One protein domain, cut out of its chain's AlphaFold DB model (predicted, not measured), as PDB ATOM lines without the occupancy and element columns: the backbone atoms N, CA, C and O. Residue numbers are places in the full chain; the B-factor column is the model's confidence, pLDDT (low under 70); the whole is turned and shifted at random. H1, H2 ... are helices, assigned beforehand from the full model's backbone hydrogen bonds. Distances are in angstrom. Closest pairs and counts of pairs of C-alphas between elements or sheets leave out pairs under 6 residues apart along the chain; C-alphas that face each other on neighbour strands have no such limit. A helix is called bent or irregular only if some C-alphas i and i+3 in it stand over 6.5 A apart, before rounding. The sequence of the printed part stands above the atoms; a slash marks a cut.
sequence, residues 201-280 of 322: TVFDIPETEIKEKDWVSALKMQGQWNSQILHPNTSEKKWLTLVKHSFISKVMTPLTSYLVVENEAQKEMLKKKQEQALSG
ATOM      1  N   THR A 201     345.194 206.448 209.770       75.81
ATOM      2  CA  THR A 201     345.223 207.289 208.564       75.81
ATOM      3  C   THR A 201     346.383 206.907 207.644       75.81
ATOM      4  O   THR A 201     346.195 206.722 206.442       75.81
ATOM      5  N   VAL A 202     347.561 206.665 208.224       81.12
ATOM      6  CA  VAL A 202     348.740 206.140 207.527       81.12
ATOM      7  C   VAL A 202     348.847 204.635 207.757       81.12
ATOM      8  O   VAL A 202     348.919 204.176 208.900       81.12
ATOM      9  N   PHE A 203     348.844 203.862 206.668       82.31
ATOM     10  CA  PHE A 203     348.901 202.403 206.708       82.31
ATOM     11  C   PHE A 203     350.114 201.893 205.925       82.31
ATOM     12  O   PHE A 203     350.126 201.925 204.696       82.31
ATOM     13  N   ASP A 204     351.127 201.424 206.654       82.75
ATOM     14  CA  ASP A 204     352.313 200.769 206.101       82.75
ATOM     15  C   ASP A 204     352.313 199.303 206.519       82.75
ATOM     16  O   ASP A 204     352.030 198.978 207.673       82.75
ATOM     17  N   ILE A 205     352.585 198.420 205.560       87.19
ATOM     18  CA  ILE A 205     352.570 196.972 205.758       87.19
ATOM     19  C   ILE A 205     353.926 196.446 205.290       87.19
ATOM     20  O   ILE A 205     354.311 196.747 204.158       87.19
ATOM     21  N   PRO A 206     354.662 195.697 206.120       89.50
ATOM     22  CA  PRO A 206     355.878 195.031 205.681       89.50
ATOM     23  C   PRO A 206     355.546 193.858 204.748       89.50
ATOM     24  O   PRO A 206     354.523 193.193 204.903       89.50
ATOM     25  N   GLU A 207     356.443 193.550 203.809       88.94
ATOM     26  CA  GLU A 207     356.241 192.459 202.841       88.94
ATOM     27  C   GLU A 207     356.026 191.094 203.523       88.94
ATOM     28  O   GLU A 207     355.252 190.273 203.038       88.94
ATOM     29  N   THR A 208     356.630 190.873 204.698       91.38
ATOM     30  CA  THR A 208     356.481 189.648 205.508       91.38
ATOM     31  C   THR A 208     355.055 189.404 206.011       91.38
ATOM     32  O   THR A 208     354.710 188.287 206.396       91.38
ATOM     33  N   GLU A 209     354.215 190.438 206.019       92.56
ATOM     34  CA  GLU A 209     352.821 190.370 206.443       92.56
ATOM     35  C   GLU A 209     351.838 190.074 205.303       92.56
ATOM     36  O   GLU A 209     350.634 189.948 205.571       92.56
ATOM     37  N   ILE A 210     352.335 189.976 204.067       95.50
ATOM     38  CA  ILE A 210     351.565 189.665 202.865       95.50
ATOM     39  C   ILE A 210     351.790 188.205 202.487       95.50
ATOM     40  O   ILE A 210     352.918 187.739 202.345       95.50
ATOM     41  N   LYS A 211     350.692 187.476 202.307       95.94
ATOM     42  CA  LYS A 211     350.685 186.060 201.943       95.94
ATOM     43  C   LYS A 211     349.999 185.863 200.597       95.94
ATOM     44  O   LYS A 211     349.056 186.576 200.248       95.94
ATOM     45  N   GLU A 212     350.472 184.872 199.849       95.31
ATOM     46  CA  GLU A 212     349.860 184.474 198.585       95.31
ATOM     47  C   GLU A 212     348.403 184.024 198.798       95.31
ATOM     48  O   GLU A 212     348.126 183.218 199.685       95.31
ATOM     49  N   LYS A 213     347.487 184.515 197.948       93.00
ATOM     50  CA  LYS A 213     346.061 184.139 197.881       93.00
ATOM     51  C   LYS A 213     345.327 184.242 199.221       93.00
ATOM     52  O   LYS A 213     344.386 183.496 199.487       93.00
ATOM     53  N   ASP A 214     345.748 185.180 200.059       94.44
ATOM     54  CA  ASP A 214     345.209 185.363 201.397       94.44
ATOM     55  C   ASP A 214     344.250 186.559 201.465       94.44
ATOM     56  O   ASP A 214     344.572 187.686 201.080       94.44
ATOM     57  N   TRP A 215     343.057 186.314 202.009       93.62
ATOM     58  CA  TRP A 215     342.016 187.330 202.154       93.62
ATOM     59  C   TRP A 215     342.446 188.484 203.067       93.62
ATOM     60  O   TRP A 215     342.162 189.650 202.787       93.62
ATOM     61  N   VAL A 216     343.154 188.180 204.158       94.12
ATOM     62  CA  VAL A 216     343.611 189.210 205.102       94.12
ATOM     63  C   VAL A 216     344.644 190.116 204.436       94.12
ATOM     64  O   VAL A 216     344.601 191.333 204.620       94.12
ATOM     65  N   SER A 217     345.521 189.550 203.611       94.81
ATOM     66  CA  SER A 217     346.489 190.285 202.796       94.81
ATOM     67  C   SER A 217     345.792 191.231 201.815       94.81
ATOM     68  O   SER A 217     346.130 192.415 201.778       94.81
ATOM     69  N   ALA A 218     344.745 190.769 201.121       94.00
ATOM     70  CA  ALA A 218     343.924 191.624 200.259       94.00
ATOM     71  C   ALA A 218     343.276 192.787 201.038       94.00
ATOM     72  O   ALA A 218     343.327 193.941 200.608       94.00
ATOM     73  N   LEU A 219     342.725 192.514 202.227       93.44
ATOM     74  CA  LEU A 219     342.129 193.543 203.084       93.44
ATOM     75  C   LEU A 219     343.163 194.575 203.563       93.44
ATOM     76  O   LEU A 219     342.867 195.772 203.623       93.44
ATOM     77  N   LYS A 220     344.380 194.133 203.905       93.38
ATOM     78  CA  LYS A 220     345.489 195.030 204.255       93.38
ATOM     79  C   LYS A 220     345.868 195.912 203.061       93.38
ATOM     80  O   LYS A 220     345.944 197.127 203.226       93.38
ATOM     81  N   MET A 221     346.020 195.332 201.871       93.31
ATOM     82  CA  MET A 221     346.335 196.063 200.637       93.31
ATOM     83  C   MET A 221     345.266 197.104 200.283       93.31
ATOM     84  O   MET A 221     345.610 198.231 199.933       93.31
ATOM     85  N   GLN A 222     343.979 196.788 200.460       92.69
ATOM     86  CA  GLN A 222     342.900 197.772 200.312       92.69
ATOM     87  C   GLN A 222     343.046 198.932 201.309       92.69
ATOM     88  O   GLN A 222     342.815 200.089 200.968       92.69
ATOM     89  N   GLY A 223     343.452 198.638 202.546       91.81
ATOM     90  CA  GLY A 223     343.764 199.663 203.540       91.81
ATOM     91  C   GLY A 223     344.917 200.572 203.123       91.81
ATOM     92  O   GLY A 223     344.819 201.791 203.249       91.81
ATOM     93  N   GLN A 224     345.984 199.988 202.578       91.25
ATOM     94  CA  GLN A 224     347.116 200.737 202.040       91.25
ATOM     95  C   GLN A 224     346.691 201.638 200.872       91.25
ATOM     96  O   GLN A 224     347.089 202.799 200.828       91.25
ATOM     97  N   TRP A 225     345.842 201.143 199.968       92.25
ATOM     98  CA  TRP A 225     345.273 201.936 198.878       92.25
ATOM     99  C   TRP A 225     344.445 203.124 199.391       92.25
ATOM    100  O   TRP A 225     344.723 204.267 199.032       92.25
ATOM    101  N   ASN A 226     343.494 202.888 200.303       92.12
ATOM    102  CA  ASN A 226     342.677 203.966 200.870       92.12
ATOM    103  C   ASN A 226     343.541 205.007 201.610       92.12
ATOM    104  O   ASN A 226     343.273 206.204 201.529       92.12
ATOM    105  N   SER A 227     344.599 204.570 202.300       91.25
ATOM    106  CA  SER A 227     345.564 205.466 202.949       91.25
ATOM    107  C   SER A 227     346.288 206.366 201.938       91.25
ATOM    108  O   SER A 227     346.429 207.563 202.178       91.25
ATOM    109  N   GLN A 228     346.692 205.830 200.780       90.25
ATOM    110  CA  GLN A 228     347.329 206.617 199.717       90.25
ATOM    111  C   GLN A 228     346.378 207.648 199.098       90.25
ATOM    112  O   GLN A 228     346.807 208.765 198.821       90.25
ATOM    113  N   ILE A 229     345.096 207.304 198.938       90.69
ATOM    114  CA  ILE A 229     344.072 208.244 198.455       90.69
ATOM    115  C   ILE A 229     343.909 209.425 199.425       90.69
ATOM    116  O   ILE A 229     343.812 210.571 198.993       90.69
ATOM    117  N   LEU A 230     343.911 209.160 200.736       91.19
ATOM    118  CA  LEU A 230     343.810 210.205 201.761       91.19
ATOM    119  C   LEU A 230     345.091 211.049 201.892       91.19
ATOM    120  O   LEU A 230     345.019 212.213 202.291       91.19
ATOM    121  N   HIS A 231     346.253 210.482 201.552       89.06
ATOM    122  CA  HIS A 231     347.575 211.109 201.676       89.06
ATOM    123  C   HIS A 231     348.348 211.115 200.343       89.06
ATOM    124  O   HIS A 231     349.415 210.488 200.236       89.06
ATOM    125  N   PRO A 232     347.862 211.849 199.323       83.38
ATOM    126  CA  PRO A 232     348.437 211.818 197.978       83.38
ATOM    127  C   PRO A 232     349.901 212.286 197.946       83.38
ATOM    128  O   PRO A 232     350.690 211.784 197.151       83.38
ATOM    129  N   ASN A 233     350.317 213.154 198.872       81.75
ATOM    130  CA  ASN A 233     351.704 213.612 199.035       81.75
ATOM    131  C   ASN A 233     352.712 212.493 199.357       81.75
ATOM    132  O   ASN A 233     353.909 212.659 199.138       81.75
ATOM    133  N   THR A 234     352.250 211.361 199.890       79.38
ATOM    134  CA  THR A 234     353.099 210.196 200.191       79.38
ATOM    135  C   THR A 234     352.901 209.044 199.211       79.38
ATOM    136  O   THR A 234     353.657 208.071 199.250       79.38
ATOM    137  N   SER A 235     351.923 209.156 198.307       73.31
ATOM    138  CA  SER A 235     351.544 208.091 197.371       73.31
ATOM    139  C   SER A 235     352.690 207.705 196.431       73.31
ATOM    140  O   SER A 235     352.961 206.521 196.251       73.31
ATOM    141  N   GLU A 236     353.459 208.678 195.936       70.44
ATOM    142  CA  GLU A 236     354.602 208.442 195.046       70.44
ATOM    143  C   GLU A 236     355.718 207.616 195.698       70.44
ATOM    144  O   GLU A 236     356.419 206.874 195.019       70.44
ATOM    145  N   LYS A 237     355.872 207.678 197.023       72.69
ATOM    146  CA  LYS A 237     356.849 206.834 197.728       72.69
ATOM    147  C   LYS A 237     356.307 205.429 197.989       72.69
ATOM    148  O   LYS A 237     357.079 204.480 198.063       72.69
ATOM    149  N   LYS A 238     354.986 205.293 198.132       79.56
ATOM    150  CA  LYS A 238     354.323 204.071 198.617       79.56
ATOM    151  C   LYS A 238     353.679 203.219 197.522       79.56
ATOM    152  O   LYS A 238     353.313 202.074 197.792       79.56
ATOM    153  N   TRP A 239     353.557 203.730 196.295       84.12
ATOM    154  CA  TRP A 239     352.947 202.993 195.181       84.12
ATOM    155  C   TRP A 239     353.692 201.678 194.891       84.12
ATOM    156  O   TRP A 239     353.056 200.637 194.742       84.12
ATOM    157  N   LEU A 240     355.034 201.702 194.888       84.69
ATOM    158  CA  LEU A 240     355.868 200.544 194.560       84.69
ATOM    159  C   LEU A 240     355.634 199.406 195.553       84.69
ATOM    160  O   LEU A 240     355.555 198.245 195.165       84.69
ATOM    161  N   THR A 241     355.462 199.743 196.830       88.94
ATOM    162  CA  THR A 241     355.129 198.777 197.876       88.94
ATOM    163  C   THR A 241     353.800 198.079 197.584       88.94
ATOM    164  O   THR A 241     353.724 196.858 197.669       88.94
ATOM    165  N   LEU A 242     352.762 198.819 197.175       90.38
ATOM    166  CA  LEU A 242     351.463 198.225 196.840       90.38
ATOM    167  C   LEU A 242     351.543 197.323 195.592       90.38
ATOM    168  O   LEU A 242     350.929 196.255 195.563       90.38
ATOM    169  N   VAL A 243     352.353 197.703 194.601       89.69
ATOM    170  CA  VAL A 243     352.633 196.876 193.415       89.69
ATOM    171  C   VAL A 243     353.358 195.581 193.801       89.69
ATOM    172  O   VAL A 243     352.930 194.500 193.403       89.69
ATOM    173  N   LYS A 244     354.400 195.652 194.641       89.50
ATOM    174  CA  LYS A 244     355.085 194.462 195.177       89.50
ATOM    175  C   LYS A 244     354.124 193.550 195.937       89.50
ATOM    176  O   LYS A 244     354.108 192.342 195.705       89.50
ATOM    177  N   HIS A 245     353.270 194.119 196.787       93.00
ATOM    178  CA  HIS A 245     352.260 193.359 197.523       93.00
ATOM    179  C   HIS A 245     351.268 192.656 196.595       93.00
ATOM    180  O   HIS A 245     350.900 191.514 196.866       93.00
ATOM    181  N   SER A 246     350.875 193.283 195.483       93.12
ATOM    182  CA  SER A 246     350.055 192.641 194.452       93.12
ATOM    183  C   SER A 246     350.741 191.399 193.887       93.12
ATOM    184  O   SER A 246     350.140 190.327 193.855       93.12
ATOM    185  N   PHE A 247     352.026 191.487 193.540       89.31
ATOM    186  CA  PHE A 247     352.773 190.331 193.039       89.31
ATOM    187  C   PHE A 247     352.905 189.199 194.065       89.31
ATOM    188  O   PHE A 247     352.648 188.048 193.716       89.31
ATOM    189  N   ILE A 248     353.240 189.512 195.322       91.00
ATOM    190  CA  ILE A 248     353.365 188.511 196.399       91.00
ATOM    191  C   ILE A 248     352.015 187.833 196.667       91.00
ATOM    192  O   ILE A 248     351.919 186.608 196.733       91.00
ATOM    193  N   SER A 249     350.955 188.629 196.815       93.88
ATOM    194  CA  SER A 249     349.626 188.131 197.181       93.88
ATOM    195  C   SER A 249     348.876 187.465 196.029       93.88
ATOM    196  O   SER A 249     347.945 186.702 196.277       93.88
ATOM    197  N   LYS A 250     349.253 187.741 194.776       92.19
ATOM    198  CA  LYS A 250     348.470 187.404 193.576       92.19
ATOM    199  C   LYS A 250     347.073 188.044 193.575       92.19
ATOM    200  O   LYS A 250     346.129 187.489 193.017       92.19
ATOM    201  N   VAL A 251     346.944 189.206 194.217       93.06
ATOM    202  CA  VAL A 251     345.713 189.999 194.284       93.06
ATOM    203  C   VAL A 251     345.902 191.281 193.487       93.06
ATOM    204  O   VAL A 251     346.885 192.000 193.668       93.06
ATOM    205  N   MET A 252     344.954 191.576 192.601       92.00
ATOM    206  CA  MET A 252     344.985 192.777 191.769       92.00
ATOM    207  C   MET A 252     344.724 194.030 192.610       92.00
ATOM    208  O   MET A 252     343.940 194.009 193.558       92.00
ATOM    209  N   THR A 253     345.368 195.130 192.239       91.88
ATOM    210  CA  THR A 253     345.128 196.460 192.810       91.88
ATOM    211  C   THR A 253     344.776 197.429 191.684       91.88
ATOM    212  O   THR A 253     345.056 197.119 190.531       91.88
ATOM    213  N   PRO A 254     344.254 198.632 191.969       89.06
ATOM    214  CA  PRO A 254     344.057 199.649 190.932       89.06
ATOM    215  C   PRO A 254     345.336 200.048 190.169       89.06
ATOM    216  O   PRO A 254     345.247 200.696 189.133       89.06
ATOM    217  N   LEU A 255     346.520 199.681 190.678       88.00
ATOM    218  CA  LEU A 255     347.825 199.961 190.072       88.00
ATOM    219  C   LEU A 255     348.391 198.790 189.253       88.00
ATOM    220  O   LEU A 255     349.453 198.935 188.651       88.00
ATOM    221  N   THR A 256     347.754 197.619 189.279       89.50
ATOM    222  CA  THR A 256     348.290 196.393 188.679       89.50
ATOM    223  C   THR A 256     347.238 195.665 187.857       89.50
ATOM    224  O   THR A 256     346.058 195.681 188.180       89.50
ATOM    225  N   SER A 257     347.688 194.966 186.819       86.75
ATOM    226  CA  SER A 257     346.859 194.083 185.999       86.75
ATOM    227  C   SER A 257     347.583 192.756 185.809       86.75
ATOM    228  O   SER A 257     348.810 192.729 185.707       86.75
ATOM    229  N   TYR A 258     346.835 191.654 185.739       84.19
ATOM    230  CA  TYR A 258     347.391 190.355 185.364       84.19
ATOM    231  C   TYR A 258     347.139 190.097 183.886       84.19
ATOM    232  O   TYR A 258     346.015 190.233 183.406       84.19
ATOM    233  N   LEU A 259     348.201 189.717 183.183       83.75
ATOM    234  CA  LEU A 259     348.157 189.333 181.781       83.75
ATOM    235  C   LEU A 259     348.191 187.810 181.682       83.75
ATOM    236  O   LEU A 259     349.018 187.159 182.323       83.75
ATOM    237  N   VAL A 260     347.293 187.258 180.872       82.75
ATOM    238  CA  VAL A 260     347.324 185.848 180.478       82.75
ATOM    239  C   VAL A 260     348.147 185.749 179.198       82.75
ATOM    240  O   VAL A 260     347.922 186.514 178.265       82.75
ATOM    241  N   VAL A 261     349.111 184.833 179.173       87.50
ATOM    242  CA  VAL A 261     349.997 184.591 178.026       87.50
ATOM    243  C   VAL A 261     349.823 183.173 177.503       87.50
ATOM    244  O   VAL A 261     349.404 182.285 178.245       87.50
ATOM    245  N   GLU A 262     350.142 182.970 176.227       84.12
ATOM    246  CA  GLU A 262     349.882 181.713 175.515       84.12
ATOM    247  C   GLU A 262     350.953 180.649 175.771       84.12
ATOM    248  O   GLU A 262     350.661 179.456 175.715       84.12
ATOM    249  N   ASN A 263     352.196 181.059 176.051       90.88
ATOM    250  CA  ASN A 263     353.305 180.131 176.256       90.88
ATOM    251  C   ASN A 263     354.180 180.483 177.472       90.88
ATOM    252  O   ASN A 263     354.232 181.621 177.946       90.88
ATOM    253  N   GLU A 264     354.897 179.476 177.977       87.25
ATOM    254  CA  GLU A 264     355.750 179.618 179.164       87.25
ATOM    255  C   GLU A 264     356.970 180.526 178.909       87.25
ATOM    256  O   GLU A 264     357.391 181.242 179.811       87.25
ATOM    257  N   ALA A 265     357.481 180.605 177.674       86.12
ATOM    258  CA  ALA A 265     358.598 181.497 177.341       86.12
ATOM    259  C   ALA A 265     358.225 182.989 177.485       86.12
ATOM    260  O   ALA A 265     358.992 183.781 178.035       86.12
ATOM    261  N   GLN A 266     357.023 183.382 177.051       81.19
ATOM    262  CA  GLN A 266     356.471 184.728 177.246       81.19
ATOM    263  C   GLN A 266     356.291 185.038 178.734       81.19
ATOM    264  O   GLN A 266     356.604 186.140 179.185       81.19
ATOM    265  N   LYS A 267     355.822 184.057 179.509       85.50
ATOM    266  CA  LYS A 267     355.638 184.183 180.958       85.50
ATOM    267  C   LYS A 267     356.961 184.420 181.681       85.50
ATOM    268  O   LYS A 267     357.039 185.317 182.518       85.50
ATOM    269  N   GLU A 268     358.005 183.669 181.340       86.19
ATOM    270  CA  GLU A 268     359.345 183.852 181.904       86.19
ATOM    271  C   GLU A 268     359.956 185.202 181.508       86.19
ATOM    272  O   GLU A 268     360.522 185.900 182.353       86.19
ATOM    273  N   MET A 269     359.781 185.624 180.251       86.19
ATOM    274  CA  MET A 269     360.239 186.932 179.777       86.19
ATOM    275  C   MET A 269     359.556 188.087 180.524       86.19
ATOM    276  O   MET A 269     360.233 189.012 180.981       86.19
ATOM    277  N   LEU A 270     358.229 188.028 180.687       83.31
ATOM    278  CA  LEU A 270     357.468 189.022 181.446       83.31
ATOM    279  C   LEU A 270     357.868 189.028 182.918       83.31
ATOM    280  O   LEU A 270     358.041 190.104 183.485       83.31
ATOM    281  N   LYS A 271     358.077 187.857 183.525       82.88
ATOM    282  CA  LYS A 271     358.548 187.752 184.908       82.88
ATOM    283  C   LYS A 271     359.907 188.437 185.085       82.88
ATOM    284  O   LYS A 271     360.070 189.237 186.001       82.88
ATOM    285  N   LYS A 272     360.848 188.220 184.161       84.19
ATOM    286  CA  LYS A 272     362.153 188.900 184.175       84.19
ATOM    287  C   LYS A 272     362.013 190.420 184.037       84.19
ATOM    288  O   LYS A 272     362.697 191.165 184.733       84.19
ATOM    289  N   LYS A 273     361.113 190.897 183.170       81.44
ATOM    290  CA  LYS A 273     360.820 192.335 183.020       81.44
ATOM    291  C   LYS A 273     360.169 192.935 184.268       81.44
ATOM    292  O   LYS A 273     360.502 194.054 184.642       81.44
ATOM    293  N   GLN A 274     359.289 192.190 184.932       77.56
ATOM    294  CA  GLN A 274     358.692 192.591 186.207       77.56
ATOM    295  C   GLN A 274     359.757 192.714 187.297       77.56
ATOM    296  O   GLN A 274     359.805 193.735 187.974       77.56
ATOM    297  N   GLU A 275     360.640 191.725 187.436       79.94
ATOM    298  CA  GLU A 275     361.752 191.774 188.394       79.94
ATOM    299  C   GLU A 275     362.652 192.994 188.142       79.94
ATOM    300  O   GLU A 275     362.955 193.727 189.082       79.94
ATOM    301  N   GLN A 276     362.979 193.280 186.874       76.50
ATOM    302  CA  GLN A 276     363.724 194.482 186.480       76.50
ATOM    303  C   GLN A 276     363.005 195.773 186.901       76.50
ATOM    304  O   GLN A 276     363.608 196.620 187.561       76.50
ATOM    305  N   ALA A 277     361.710 195.901 186.596       72.69
ATOM    306  CA  ALA A 277     360.913 197.078 186.946       72.69
ATOM    307  C   ALA A 277     360.757 197.271 188.466       72.69
ATOM    308  O   ALA A 277     360.709 198.401 188.945       72.69
ATOM    309  N   LEU A 278     360.694 196.178 189.234       71.62
ATOM    310  CA  LEU A 278     360.593 196.210 190.697       71.62
ATOM    311  C   LEU A 278     361.927 196.520 191.393       71.62
ATOM    312  O   LEU A 278     361.911 197.009 192.526       71.62
ATOM    313  N   SER A 279     363.058 196.215 190.746       73.50
ATOM    314  CA  SER A 279     364.402 196.586 191.209       73.50
ATOM    315  C   SER A 279     364.842 197.989 190.778       73.50
ATOM    316  O   SER A 279     365.724 198.564 191.411       73.50
ATOM    317  N   GLY A 280     364.239 198.529 189.713       64.31
ATOM    318  CA  GLY A 280     364.561 199.841 189.152       64.31
ATOM    319  C   GLY A 280     363.977 201.003 189.958       64.31
ATOM    320  O   GLY A 280     362.977 200.875 190.670       64.31
TER     321      GLY A 280
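What this domain is: This is residues 201 to 280 of the 322 residues of an uncharacterized protein of unidentified eubacterium SCB49 (UniProt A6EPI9). Look for a hairpin of two helices, H1 and H2 side by side, and a third helix, H3, that folds back toward H2 after a long link. The 80 printed residues hold three named helices, H1 to H3, and no named strand: all helix. The whole is only just compact, close to loose, with a radius of gyration of the C-alphas of 13.5 A, and elongated, spanning 43 by 27 by 20 A.

Where its parts are: Past residues 201 to 214, find C-alpha 215 at (342.016, 187.330, 202.154); there H1, residues 215 to 230, begins its 22.9 A. H2, residues 232 to 249, covers 23.7 A; it is irregular, with C-alphas 233 and 236 7.1 A apart, and has a kink of 51 degrees near residue 239. H3, residues 264 to 279, runs 22.5 A to C-alpha 279 at (364.402, 196.586, 191.209).

How they stand to each other: H1 and H2, a hairpin, touch at a shallow tilt of 15 degrees, opposite ways; their closest C-alphas, of Gln 228 and Ser 235, are 5.0 A apart. H2 and H3 are close but not clearly touching, their closest C-alphas, of Lys 244 and Leu 278, 7.3 A apart. H1 and H3 are apart. Every O i to N i+4 pair is within hydrogen-bond range in H1 and H3, and 10 of 14 in H2.

The domain as a whole: The farthest C-alphas, of Thr 201 and Asn 263, are 43.0 A apart. The printed part has no cut; the link from H2 to H3 is long, and residue 280 is under pLDDT 70.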